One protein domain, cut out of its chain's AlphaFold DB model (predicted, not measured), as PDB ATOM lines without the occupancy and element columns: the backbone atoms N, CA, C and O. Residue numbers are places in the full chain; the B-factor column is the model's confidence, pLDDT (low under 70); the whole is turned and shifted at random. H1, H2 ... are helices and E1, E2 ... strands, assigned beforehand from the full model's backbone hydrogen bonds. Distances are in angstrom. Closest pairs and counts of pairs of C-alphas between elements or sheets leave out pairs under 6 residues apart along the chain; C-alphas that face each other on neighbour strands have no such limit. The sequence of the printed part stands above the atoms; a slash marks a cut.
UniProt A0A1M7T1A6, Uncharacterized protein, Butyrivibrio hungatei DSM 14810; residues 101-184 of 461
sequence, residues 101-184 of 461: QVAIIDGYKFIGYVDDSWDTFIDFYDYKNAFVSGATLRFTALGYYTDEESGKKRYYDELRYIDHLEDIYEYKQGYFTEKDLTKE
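Overview. This is residues 101 to 184 of the 461 residues of an uncharacterized protein of Butyrivibrio hungatei DSM 14810 (UniProt A0A1M7T1A6). Two antiparallel sheets stand partly face to face as a small sandwich with crossed strands: a larger, strongly twisted sheet of E1, E2, E3 and E4, and a smaller one of E5, E6 and E7. The short helix H1 follows the smaller sheet and grazes the larger one, and the last stretch, residues 173 to 184, folds back so that residues 182 to 183 pair with the first residues of E2. The printed part has 84 residues, with seven named strands and then one named helix, and its class is mostly strand. The sheet orders are E1 - E2 - E3 - E4 and E5 - E6 - E7. It is compact, with a radius of gyration of the C-alphas of 12.3 A and spans of 31 by 27 by 27 A.

Arrangement. Begin at E1, residues 101 to 105, an edge strand that forms a hairpin with E2, residues 108 to 115; N 103 is 3.0 A from O 110, within hydrogen-bond range. E2 forms a hairpin with E3, residues 121 to 127, where N 113 and O 123 are 2.9 A apart. E3 forms one with E4, residues 132 to 141, where N 124 and O 139 are 2.8 A apart. These four strands are a meander, each the antiparallel neighbour of the one before. E4 bends by 84 degrees at residue 136 and runs on into E5, residues 143 to 146, at 92 degrees. A second meander follows: E5 and E6, residues 153 to 157, have N 145 and O 154 3.0 A apart, and E6 and E7, residues 160 to 162, have N 162 and O 155 2.9 A apart. The strands of the two sheets cross at 61 degrees; the closest C-alphas of E4 and E6 are those of Ala 141 and Asp 157, 4.9 A apart. H1, residues 169 to 172, only grazes the first sheet; its closest C-alphas with E4 are those of Glu 170 and Phe 139, 6.3 A apart. H1 is too short for an O i to N i+4 pair; its one O i to N i+3 pair is within range.

Along the chain. Find C-alpha 101 at (7.410, 35.937, -2.293), where E1 begins. E2 measures 22.2 A from first to last C-alpha, E3 18.0 A and E4 20.8 A, ending at C-alpha 141 at (10.752, 47.982, -3.338). H1 ends at C-alpha 172 at (0.895, 57.483, 2.992).

Size, cuts and confidence. The two C-alphas farthest apart, those of Trp 118 and Lys 179, are 34.5 A from each other. The printed part has no cut, and no link between named elements is long. The mean pLDDT of the printed part is 78.8; look for values under 70 at residues 116 to 120, 149, 151, 157 to 160, 173 and 175.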
ATOM      1  N   GLN A 101       7.281  35.959  -3.747       87.12
ATOM      2  CA  GLN A 101       7.410  35.937  -2.293       87.12
ATOM      3  C   GLN A 101       6.192  36.545  -1.602       87.12
ATOM      4  O   GLN A 101       5.503  37.395  -2.156       87.12
ATOM      5  N   VAL A 102       5.909  36.103  -0.375       88.88
ATOM      6  CA  VAL A 102       4.855  36.689   0.465       88.88
ATOM      7  C   VAL A 102       5.519  37.533   1.543       88.88
ATOM      8  O   VAL A 102       6.301  37.002   2.328       88.88
ATOM      9  N   ALA A 103       5.179  38.818   1.587       88.75
ATOM     10  CA  ALA A 103       5.634  39.751   2.612       88.75
ATOM     11  C   ALA A 103       4.518  40.037   3.618       88.75
ATOM     12  O   ALA A 103       3.332  40.000   3.273       88.75
ATOM     13  N   ILE A 104       4.907  40.316   4.862       87.88
ATOM     14  CA  ILE A 104       4.001  40.732   5.933       87.88
ATOM     15  C   ILE A 104       4.519  42.048   6.511       87.88
ATOM     16  O   ILE A 104       5.606  42.072   7.091       87.88
ATOM     17  N   ILE A 105       3.722  43.108   6.369       86.44
ATOM     18  CA  ILE A 105       4.005  44.465   6.859       86.44
ATOM     19  C   ILE A 105       2.804  44.883   7.710       86.44
ATOM     20  O   ILE A 105       1.670  44.777   7.248       86.44
ATOM     21  N   ASP A 106       3.021  45.223   8.983       84.81
ATOM     22  CA  ASP A 106       1.961  45.485   9.983       84.81
ATOM     23  C   ASP A 106       0.854  44.421  10.066       84.81
ATOM     24  O   ASP A 106      -0.322  44.683  10.333       84.81
ATOM     25  N   GLY A 107       1.231  43.164   9.828       82.06
ATOM     26  CA  GLY A 107       0.288  42.051   9.803       82.06
ATOM     27  C   GLY A 107      -0.593  42.016   8.553       82.06
ATOM     28  O   GLY A 107      -1.498  41.192   8.502       82.06
ATOM     29  N   TYR A 108      -0.350  42.843   7.538       88.19
ATOM     30  CA  TYR A 108      -0.999  42.775   6.231       88.19
ATOM     31  C   TYR A 108      -0.139  42.002   5.233       88.19
ATOM     32  O   TYR A 108       1.078  42.171   5.167       88.19
ATOM     33  N   LYS A 109      -0.779  41.109   4.469       91.06
ATOM     34  CA  LYS A 109      -0.106  40.238   3.503       91.06
ATOM     35  C   LYS A 109      -0.038  40.879   2.125       91.06
ATOM     36  O   LYS A 109      -1.068  41.232   1.546       91.06
ATOM     37  N   PHE A 110       1.160  40.863   1.560       91.94
ATOM     38  CA  PHE A 110       1.442  41.260   0.188       91.94
ATOM     39  C   PHE A 110       2.071  40.104  -0.580       91.94
ATOM     40  O   PHE A 110       2.703  39.217   0.001       91.94
ATOM     41  N   ILE A 111       1.886  40.103  -1.897       91.81
ATOM     42  CA  ILE A 111       2.650  39.253  -2.803       91.81
ATOM     43  C   ILE A 111       3.653  40.129  -3.547       91.81
ATOM     44  O   ILE A 111       3.256  41.092  -4.192       91.81
ATOM     45  N   GLY A 112       4.936  39.820  -3.406       89.81
ATOM     46  CA  GLY A 112       6.031  40.481  -4.104       89.81
ATOM     47  C   GLY A 112       6.493  39.635  -5.280       89.81
ATOM     48  O   GLY A 112       6.670  38.420  -5.139       89.81
ATOM     49  N   TYR A 113       6.700  40.274  -6.421       84.75
ATOM     50  CA  TYR A 113       7.276  39.665  -7.610       84.75
ATOM     51  C   TYR A 113       8.636  40.297  -7.879       84.75
ATOM     52  O   TYR A 113       8.715  41.499  -8.102       84.75
ATOM     53  N   VAL A 114       9.691  39.487  -7.804       82.25
ATOM     54  CA  VAL A 114      11.076  39.947  -7.928       82.25
ATOM     55  C   VAL A 114      11.491  39.959  -9.400       82.25
ATOM     56  O   VAL A 114      11.343  38.945 -10.096       82.25
ATOM     57  N   ASP A 115      12.025  41.089  -9.850       71.44
ATOM     58  CA  ASP A 115      12.780  41.219 -11.091       71.44
ATOM     59  C   ASP A 115      14.251  41.486 -10.751       71.44
ATOM     60  O   ASP A 115      14.562  42.525 -10.188       71.44
ATOM     61  N   ASP A 116      15.132  40.533 -11.075       62.94
ATOM     62  CA  ASP A 116      16.583  40.585 -10.813       62.94
ATOM     63  C   ASP A 116      17.394  40.714 -12.117       62.94
ATOM     64  O   ASP A 116      18.530  40.246 -12.221       62.94
ATOM     65  N   SER A 117      16.790  41.247 -13.184       50.88
ATOM     66  CA  SER A 117      17.414  41.222 -14.513       50.88
ATOM     67  C   SER A 117      18.593  42.199 -14.664       50.88
ATOM     68  O   SER A 117      19.512  41.894 -15.426       50.88
ATOM     69  N   TRP A 118      18.573  43.342 -13.964       43.59
ATOM     70  CA  TRP A 118      19.637  44.363 -13.984       43.59
ATOM     71  C   TRP A 118      19.873  44.953 -12.588       43.59
ATOM     72  O   TRP A 118      21.003  44.905 -12.117       43.59
ATOM     73  N   ASP A 119      18.797  45.351 -11.904       56.12
ATOM     74  CA  ASP A 119      18.745  45.645 -10.466       56.12
ATOM     75  C   ASP A 119      17.602  44.837  -9.833       56.12
ATOM     76  O   ASP A 119      16.689  44.418 -10.549       56.12
ATOM     77  N   THR A 120      17.649  44.593  -8.518       69.88
ATOM     78  CA  THR A 120      16.593  43.853  -7.803       69.88
ATOM     79  C   THR A 120      15.421  44.776  -7.489       69.88
ATOM     80  O   THR A 120      15.454  45.515  -6.512       69.88
ATOM     81  N   PHE A 121      14.345  44.681  -8.263       78.56
ATOM     82  CA  PHE A 121      13.074  45.339  -7.959       78.56
ATOM     83  C   PHE A 121      12.044  44.323  -7.478       78.56
ATOM     84  O   PHE A 121      12.025  43.171  -7.916       78.56
ATOM     85  N   ILE A 122      11.160  44.741  -6.576       85.50
ATOM     86  CA  ILE A 122      10.075  43.898  -6.078       85.50
ATOM     87  C   ILE A 122       8.759  44.646  -6.171       85.50
ATOM     88  O   ILE A 122       8.477  45.524  -5.361       85.50
ATOM     89  N   ASP A 123       7.913  44.216  -7.095       86.12
ATOM     90  CA  ASP A 123       6.575  44.767  -7.250       86.12
ATOM     91  C   ASP A 123       5.597  44.076  -6.299       86.12
ATOM     92  O   ASP A 123       5.367  42.862  -6.394       86.12
ATOM     93  N   PHE A 124       4.995  44.843  -5.391       90.62
ATOM     94  CA  PHE A 124       4.056  44.337  -4.399       90.62
ATOM     95  C   PHE A 124       2.598  44.553  -4.794       90.62
ATOM     96  O   PHE A 124       2.161  45.645  -5.141       90.62
ATOM     97  N   TYR A 125       1.811  43.489  -4.662       90.06
ATOM     98  CA  TYR A 125       0.376  43.458  -4.925       90.06
ATOM     99  C   TYR A 125      -0.367  42.906  -3.711       90.06
ATOM    100  O   TYR A 125       0.202  42.214  -2.859       90.06
ATOM    101  N   ASP A 126      -1.680  43.120  -3.665       88.81
ATOM    102  CA  ASP A 126      -2.506  42.560  -2.599       88.81
ATOM    103  C   ASP A 126      -2.456  41.032  -2.594       88.81
ATOM    104  O   ASP A 126      -2.824  40.367  -3.573       88.81
ATOM    105  N   TYR A 127      -2.136  40.446  -1.445       91.88
ATOM    106  CA  TYR A 127      -2.403  39.033  -1.245       91.88
ATOM    107  C   TYR A 127      -3.908  38.825  -1.053       91.88
ATOM    108  O   TYR A 127      -4.508  39.425  -0.162       91.88
ATOM    109  N   LYS A 128      -4.534  37.940  -1.841       88.19
ATOM    110  CA  LYS A 128      -5.946  37.559  -1.634       88.19
ATOM    111  C   LYS A 128      -6.069  36.126  -1.127       88.19
ATOM    112  O   LYS A 128      -6.750  35.886  -0.134       88.19
ATOM    113  N   ASN A 129      -5.427  35.159  -1.785       88.88
ATOM    114  CA  ASN A 129      -5.359  33.770  -1.317       88.88
ATOM    115  C   ASN A 129      -4.253  32.977  -2.038       88.88
ATOM    116  O   ASN A 129      -3.454  33.518  -2.795       88.88
ATOM    117  N   ALA A 130      -4.231  31.660  -1.822       86.94
ATOM    118  CA  ALA A 130      -3.260  30.761  -2.433       86.94
ATOM    119  C   ALA A 130      -3.253  30.797  -3.972       86.94
ATOM    120  O   ALA A 130      -2.215  30.478  -4.547       86.94
ATOM    121  N   PHE A 131      -4.364  31.180  -4.618       88.00
ATOM    122  CA  PHE A 131      -4.525  31.114  -6.069       88.00
ATOM    123  C   PHE A 131      -4.490  32.457  -6.799       88.00
ATOM    124  O   PHE A 131      -4.084  32.519  -7.960       88.00
ATOM    125  N   VAL A 132      -4.932  33.526  -6.144       90.50
ATOM    126  CA  VAL A 132      -5.063  34.846  -6.769       90.50
ATOM    127  C   VAL A 132      -4.486  35.946  -5.891       90.50
ATOM    128  O   VAL A 132      -4.501  35.855  -4.659       90.50
ATOM    129  N   SER A 133      -4.016  36.994  -6.553       89.88
ATOM    130  CA  SER A 133      -3.592  38.264  -5.968       89.88
ATOM    131  C   SER A 133      -4.361  39.423  -6.598       89.88
ATOM    132  O   SER A 133      -5.076  39.230  -7.585       89.88
ATOM    133  N   GLY A 134      -4.208  40.624  -6.040       87.38
ATOM    134  CA  GLY A 134      -4.603  41.860  -6.714       87.38
ATOM    135  C   GLY A 134      -3.841  42.038  -8.028       87.38
ATOM    136  O   GLY A 134      -2.710  41.553  -8.155       87.38
ATOM    137  N   ALA A 135      -4.477  42.678  -9.009       82.06
ATOM    138  CA  ALA A 135      -3.857  43.030 -10.288       82.06
ATOM    139  C   ALA A 135      -3.257  44.444 -10.290       82.06
ATOM    140  O   ALA A 135      -2.395  44.725 -11.119       82.06
ATOM    141  N   THR A 136      -3.681  45.301  -9.364       83.31
ATOM    142  CA  THR A 136      -3.124  46.641  -9.171       83.31
ATOM    143  C   THR A 136      -1.857  46.582  -8.321       83.31
ATOM    144  O   THR A 136      -1.871  46.028  -7.218       83.31
ATOM    145  N   LEU A 137      -0.777  47.153  -8.856       84.19
ATOM    146  CA  LEU A 137       0.475  47.382  -8.140       84.19
ATOM    147  C   LEU A 137       0.215  48.313  -6.948       84.19
ATOM    148  O   LEU A 137      -0.492  49.311  -7.092       84.19
ATOM    149  N   ARG A 138       0.745  47.968  -5.774       83.81
ATOM    150  CA  ARG A 138       0.609  48.775  -4.554       83.81
ATOM    151  C   ARG A 138       1.820  49.645  -4.303       83.81
ATOM    152  O   ARG A 138       1.630  50.813  -4.008       83.81
ATOM    153  N   PHE A 139       3.004  49.061  -4.399       85.00
ATOM    154  CA  PHE A 139       4.280  49.748  -4.263       85.00
ATOM    155  C   PHE A 139       5.387  48.869  -4.844       85.00
ATOM    156  O   PHE A 139       5.195  47.655  -5.006       85.00
ATOM    157  N   THR A 140       6.537  49.467  -5.119       85.00
ATOM    158  CA  THR A 140       7.741  48.757  -5.558       85.00
ATOM    159  C   THR A 140       8.838  48.959  -4.518       85.00
ATOM    160  O   THR A 140       9.035  50.062  -4.032       85.00
ATOM    161  N   ALA A 141       9.539  47.890  -4.147       84.94
ATOM    162  CA  ALA A 141      10.752  47.982  -3.338       84.94
ATOM    163  C   ALA A 141      11.988  47.849  -4.236       84.94
ATOM    164  O   ALA A 141      11.999  47.021  -5.148       84.94
ATOM    165  N   LEU A 142      13.048  48.597  -3.926       79.50
ATOM    166  CA  LEU A 142      14.351  48.540  -4.607       79.50
ATOM    167  C   LEU A 142      15.238  47.376  -4.143       79.50
ATOM    168  O   LEU A 142      16.414  47.275  -4.493       79.50
ATOM    169  N   GLY A 143      14.691  46.524  -3.283       80.75
ATOM    170  CA  GLY A 143      15.290  45.267  -2.896       80.75
ATOM    171  C   GLY A 143      14.950  44.879  -1.471       80.75
ATOM    172  O   GLY A 143      13.986  45.353  -0.860       80.75
ATOM    173  N   TYR A 144      15.719  43.926  -0.961       81.25
ATOM    174  CA  TYR A 144      15.575  43.426   0.393       81.25
ATOM    175  C   TYR A 144      16.895  42.867   0.904       81.25
ATOM    176  O   TYR A 144      17.728  42.393   0.135       81.25
ATOM    177  N   TYR A 145      17.049  42.844   2.220       77.19
ATOM    178  CA  TYR A 145      18.076  42.047   2.880       77.19
ATOM    179  C   TYR A 145      17.409  41.064   3.836       77.19
ATOM    180  O   TYR A 145      16.283  41.267   4.295       77.19
ATOM    181  N   THR A 146      18.081  39.947   4.089       77.44
ATOM    182  CA  THR A 146      17.613  38.960   5.063       77.44
ATOM    183  C   THR A 146      18.368  39.198   6.356       77.44
ATOM    184  O   THR A 146      19.592  39.104   6.378       77.44
ATOM    185  N   ASP A 147      17.639  39.528   7.412       73.25
ATOM    186  CA  ASP A 147      18.199  39.690   8.748       73.25
ATOM    187  C   ASP A 147      18.754  38.341   9.244       73.25
ATOM    188  O   ASP A 147      18.043  37.332   9.234       73.25
ATOM    189  N   GLU A 148      20.035  38.299   9.625       70.88
ATOM    190  CA  GLU A 148      20.731  37.044   9.953       70.88
ATOM    191  C   GLU A 148      20.234  36.395  11.258       70.88
ATOM    192  O   GLU A 148      20.313  35.173  11.398       70.88
ATOM    193  N   GLU A 149      19.696  37.177  12.199       69.38
ATOM    194  CA  GLU A 149      19.214  36.670  13.489       69.38
ATOM    195  C   GLU A 149      17.776  36.150  13.407       69.38
ATOM    196  O   GLU A 149      17.450  35.098  13.962       69.38
ATOM    197  N   SER A 150      16.900  36.877  12.711       70.12
ATOM    198  CA  SER A 150      15.468  36.567  12.615       70.12
ATOM    199  C   SER A 150      15.089  35.779  11.361       70.12
ATOM    200  O   SER A 150      14.006  35.190  11.305       70.12
ATOM    201  N   GLY A 151      15.945  35.779  10.334       68.19
ATOM    202  CA  GLY A 151      15.647  35.233   9.010       68.19
ATOM    203  C   GLY A 151      14.544  35.993   8.263       68.19
ATOM    204  O   GLY A 151      14.063  35.515   7.232       68.19
ATOM    205  N   LYS A 152      14.095  37.147   8.779       72.06
ATOM    206  CA  LYS A 152      13.033  37.951   8.171       72.06
ATOM    207  C   LYS A 152      13.621  38.779   7.026       72.06
ATOM    208  O   LYS A 152      14.644  39.442   7.189       72.06
ATOM    209  N   LYS A 153      12.957  38.761   5.866       76.44
ATOM    210  CA  LYS A 153      13.264  39.688   4.771       76.44
ATOM    211  C   LYS A 153      12.774  41.085   5.162       76.44
ATOM    212  O   LYS A 153      11.600  41.243   5.504       76.44
ATOM    213  N   ARG A 154      13.669  42.067   5.116       79.62
ATOM    214  CA  ARG A 154      13.361  43.491   5.265       79.62
ATOM    215  C   ARG A 154      13.518  44.175   3.921       79.62
ATOM    216  O   ARG A 154      14.567  44.066   3.290       79.62
ATOM    217  N   TYR A 155      12.447  44.825   3.495       84.06
ATOM    218  CA  TYR A 155      12.353  45.495   2.206       84.06
ATOM    219  C   TYR A 155      12.810  46.937   2.350       84.06
ATOM    220  O   TYR A 155      12.679  47.513   3.430       84.06
ATOM    221  N   TYR A 156      13.346  47.509   1.280       75.44
ATOM    222  CA  TYR A 156      13.717  48.914   1.269       75.44
ATOM    223  C   TYR A 156      13.289  49.598  -0.021       75.44
ATOM    224  O   TYR A 156      13.250  48.983  -1.087       75.44
ATOM    225  N   ASP A 157      13.001  50.884   0.099       66.88
ATOM    226  CA  ASP A 157      12.746  51.788  -1.012       66.88
ATOM    227  C   ASP A 157      13.667  53.000  -0.871       66.88
ATOM    228  O   ASP A 157      13.704  53.619   0.191       66.88
ATOM    229  N   GLU A 158      14.475  53.264  -1.899       52.16
ATOM    230  CA  GLU A 158      15.371  54.426  -2.015       52.16
ATOM    231  C   GLU A 158      16.115  54.851  -0.724       52.16
ATOM    232  O   GLU A 158      16.422  56.033  -0.556       52.16
ATOM    233  N   LEU A 159      16.463  53.873   0.141       46.19
ATOM    234  CA  LEU A 159      17.172  53.943   1.445       46.19
ATOM    235  C   LEU A 159      16.327  53.956   2.736       46.19
ATOM    236  O   LEU A 159      16.895  54.066   3.822       46.19
ATOM    237  N   ARG A 160      15.005  53.789   2.673       59.56
ATOM    238  CA  ARG A 160      14.152  53.587   3.859       59.56
ATOM    239  C   ARG A 160      13.733  52.132   3.974       59.56
ATOM    240  O   ARG A 160      13.299  51.528   2.996       59.56
ATOM    241  N   TYR A 161      13.864  51.569   5.173       79.56
ATOM    242  CA  TYR A 161      13.308  50.253   5.458       79.56
ATOM    243  C   TYR A 161      11.793  50.352   5.545       79.56
ATOM    244  O   TYR A 161      11.261  51.227   6.220       79.56
ATOM    245  N   ILE A 162      11.116  49.438   4.861       82.12
ATOM    246  CA  ILE A 162       9.667  49.301   4.922       82.12
ATOM    247  C   ILE A 162       9.363  48.329   6.061       82.12
ATOM    248  O   ILE A 162       9.248  47.115   5.852       82.12
ATOM    249  N   ASP A 163       9.299  48.857   7.282       79.69
ATOM    250  CA  ASP A 163       8.940  48.082   8.471       79.69
ATOM    251  C   ASP A 163       7.433  48.204   8.775       79.69
ATOM    252  O   ASP A 163       6.819  47.229   9.229       79.69
ATOM    253  N   HIS A 164       6.834  49.348   8.430       84.50
ATOM    254  CA  HIS A 164       5.426  49.695   8.612       84.50
ATOM    255  C   HIS A 164       4.749  50.113   7.296       84.50
ATOM    256  O   HIS A 164       5.396  50.506   6.329       84.50
ATOM    257  N   LEU A 165       3.413  50.053   7.246       81.38
ATOM    258  CA  LEU A 165       2.639  50.547   6.102       81.38
ATOM    259  C   LEU A 165       2.861  52.044   5.883       81.38
ATOM    260  O   LEU A 165       2.887  52.490   4.745       81.38
ATOM    261  N   GLU A 166       3.037  52.813   6.957       81.62
ATOM    262  CA  GLU A 166       3.276  54.261   6.900       81.62
ATOM    263  C   GLU A 166       4.608  54.632   6.230       81.62
ATOM    264  O   GLU A 166       4.742  55.751   5.730       81.62
ATOM    265  N   ASP A 167       5.552  53.687   6.164       77.88
ATOM    266  CA  ASP A 167       6.823  53.852   5.453       77.88
ATOM    267  C   ASP A 167       6.636  53.744   3.931       77.88
ATOM    268  O   ASP A 167       7.467  54.233   3.166       77.88
ATOM    269  N   ILE A 168       5.536  53.128   3.481       80.12
ATOM    270  CA  ILE A 168       5.198  52.983   2.067       80.12
ATOM    271  C   ILE A 168       4.615  54.303   1.571       80.12
ATOM    272  O   ILE A 168       3.542  54.735   2.009       80.12
ATOM    273  N   TYR A 169       5.292  54.915   0.601       72.38
ATOM    274  CA  TYR A 169       4.871  56.179   0.008       72.38
ATOM    275  C   TYR A 169       3.420  56.116  -0.486       72.38
ATOM    276  O   TYR A 169       2.598  56.955  -0.122       72.38
ATOM    277  N   GLU A 170       3.053  55.074  -1.229       79.12
ATOM    278  CA  GLU A 170       1.718  54.918  -1.799       79.12
ATOM    279  C   GLU A 170       0.616  54.749  -0.745       79.12
ATOM    280  O   GLU A 170      -0.510  55.211  -0.946       79.12
ATOM    281  N   TYR A 171       0.932  54.130   0.395       74.38
ATOM    282  CA  TYR A 171       0.005  54.034   1.522       74.38
ATOM    283  C   TYR A 171      -0.180  55.396   2.194       74.38
ATOM    284  O   TYR A 171      -1.312  55.811   2.453       74.38
ATOM    285  N   LYS A 172       0.916  56.133   2.411       72.50
ATOM    286  CA  LYS A 172       0.895  57.483   2.992       72.50
ATOM    287  C   LYS A 172       0.113  58.476   2.124       72.50
ATOM    288  O   LYS A 172      -0.603  59.317   2.660       72.50
ATOM    289  N   GLN A 173       0.187  58.331   0.800       61.69
ATOM    290  CA  GLN A 173      -0.611  59.104  -0.164       61.69
ATOM    291  C   GLN A 173      -2.080  58.643  -0.258       61.69
ATOM    292  O   GLN A 173      -2.891  59.264  -0.945       61.69
ATOM    293  N   GLY A 174      -2.454  57.558   0.429       70.81
ATOM    294  CA  GLY A 174      -3.817  57.033   0.438       70.81
ATOM    295  C   GLY A 174      -4.228  56.316  -0.850       70.81
ATOM    296  O   GLY A 174      -5.426  56.133  -1.078       70.81
ATOM    297  N   TYR A 175      -3.275  55.880  -1.687       68.19
ATOM    298  CA  TYR A 175      -3.574  55.092  -2.893       68.19
ATOM    299  C   TYR A 175      -4.164  53.720  -2.568       68.19
ATOM    300  O   TYR A 175      -4.862  53.123  -3.390       68.19
ATOM    301  N   PHE A 176      -3.925  53.231  -1.353       75.56
ATOM    302  CA  PHE A 176      -4.634  52.102  -0.774       75.56
ATOM    303  C   PHE A 176      -4.725  52.262   0.743       75.56
ATOM    304  O   PHE A 176      -3.957  52.991   1.361       75.56
ATOM    305  N   THR A 177      -5.688  51.577   1.349       82.19
ATOM    306  CA  THR A 177      -5.945  51.623   2.790       82.19
ATOM    307  C   THR A 177      -5.951  50.220   3.382       82.19
ATOM    308  O   THR A 177      -6.078  49.228   2.666       82.19
ATOM    309  N   GLU A 178      -5.923  50.108   4.712       82.31
ATOM    310  CA  GLU A 178      -6.047  48.813   5.402       82.31
ATOM    311  C   GLU A 178      -7.280  47.996   4.976       82.31
ATOM    312  O   GLU A 178      -7.270  46.769   5.051       82.31
ATOM    313  N   LYS A 179      -8.352  48.656   4.509       80.12
ATOM    314  CA  LYS A 179      -9.577  47.985   4.037       80.12
ATOM    315  C   LYS A 179      -9.369  47.198   2.747       80.12
ATOM    316  O   LYS A 179     -10.137  46.276   2.475       80.12
ATOM    317  N   ASP A 180      -8.357  47.564   1.974       73.06
ATOM    318  CA  ASP A 180      -8.030  46.945   0.693       73.06
ATOM    319  C   ASP A 180      -7.121  45.712   0.885       73.06
ATOM    320  O   ASP A 180      -7.034  44.834   0.013       73.06
ATOM    321  N   LEU A 181      -6.510  45.598   2.071       82.25
ATOM    322  CA  LEU A 181      -5.481  44.624   2.412       82.25
ATOM    323  C   LEU A 181      -6.021  43.412   3.178       82.25
ATOM    324  O   LEU A 181      -6.993  43.468   3.934       82.25
ATOM    325  N   THR A 182      -5.331  42.282   3.025       81.81
ATOM    326  CA  THR A 182      -5.647  41.058   3.769       81.81
ATOM    327  C   THR A 182      -4.797  40.984   5.028       81.81
ATOM    328  O   THR A 182      -3.582  40.805   4.946       81.81
ATOM    329  N   LYS A 183      -5.437  41.058   6.195       84.00
ATOM    330  CA  LYS A 183      -4.761  40.890   7.484       84.00
ATOM    331  C   LYS A 183      -4.453  39.418   7.760       84.00
ATOM    332  O   LYS A 183      -5.278  38.531   7.530       84.00
ATOM    333  N   GLU A 184      -3.260  39.145   8.257       74.12
ATOM    334  CA  GLU A 184      -2.867  37.848   8.768       74.12
ATOM    335  C   GLU A 184      -3.673  37.520  10.023       74.12
ATOM    336  O   GLU A 184      -3.820  38.339  10.931       74.12
TER     337      GLU A 184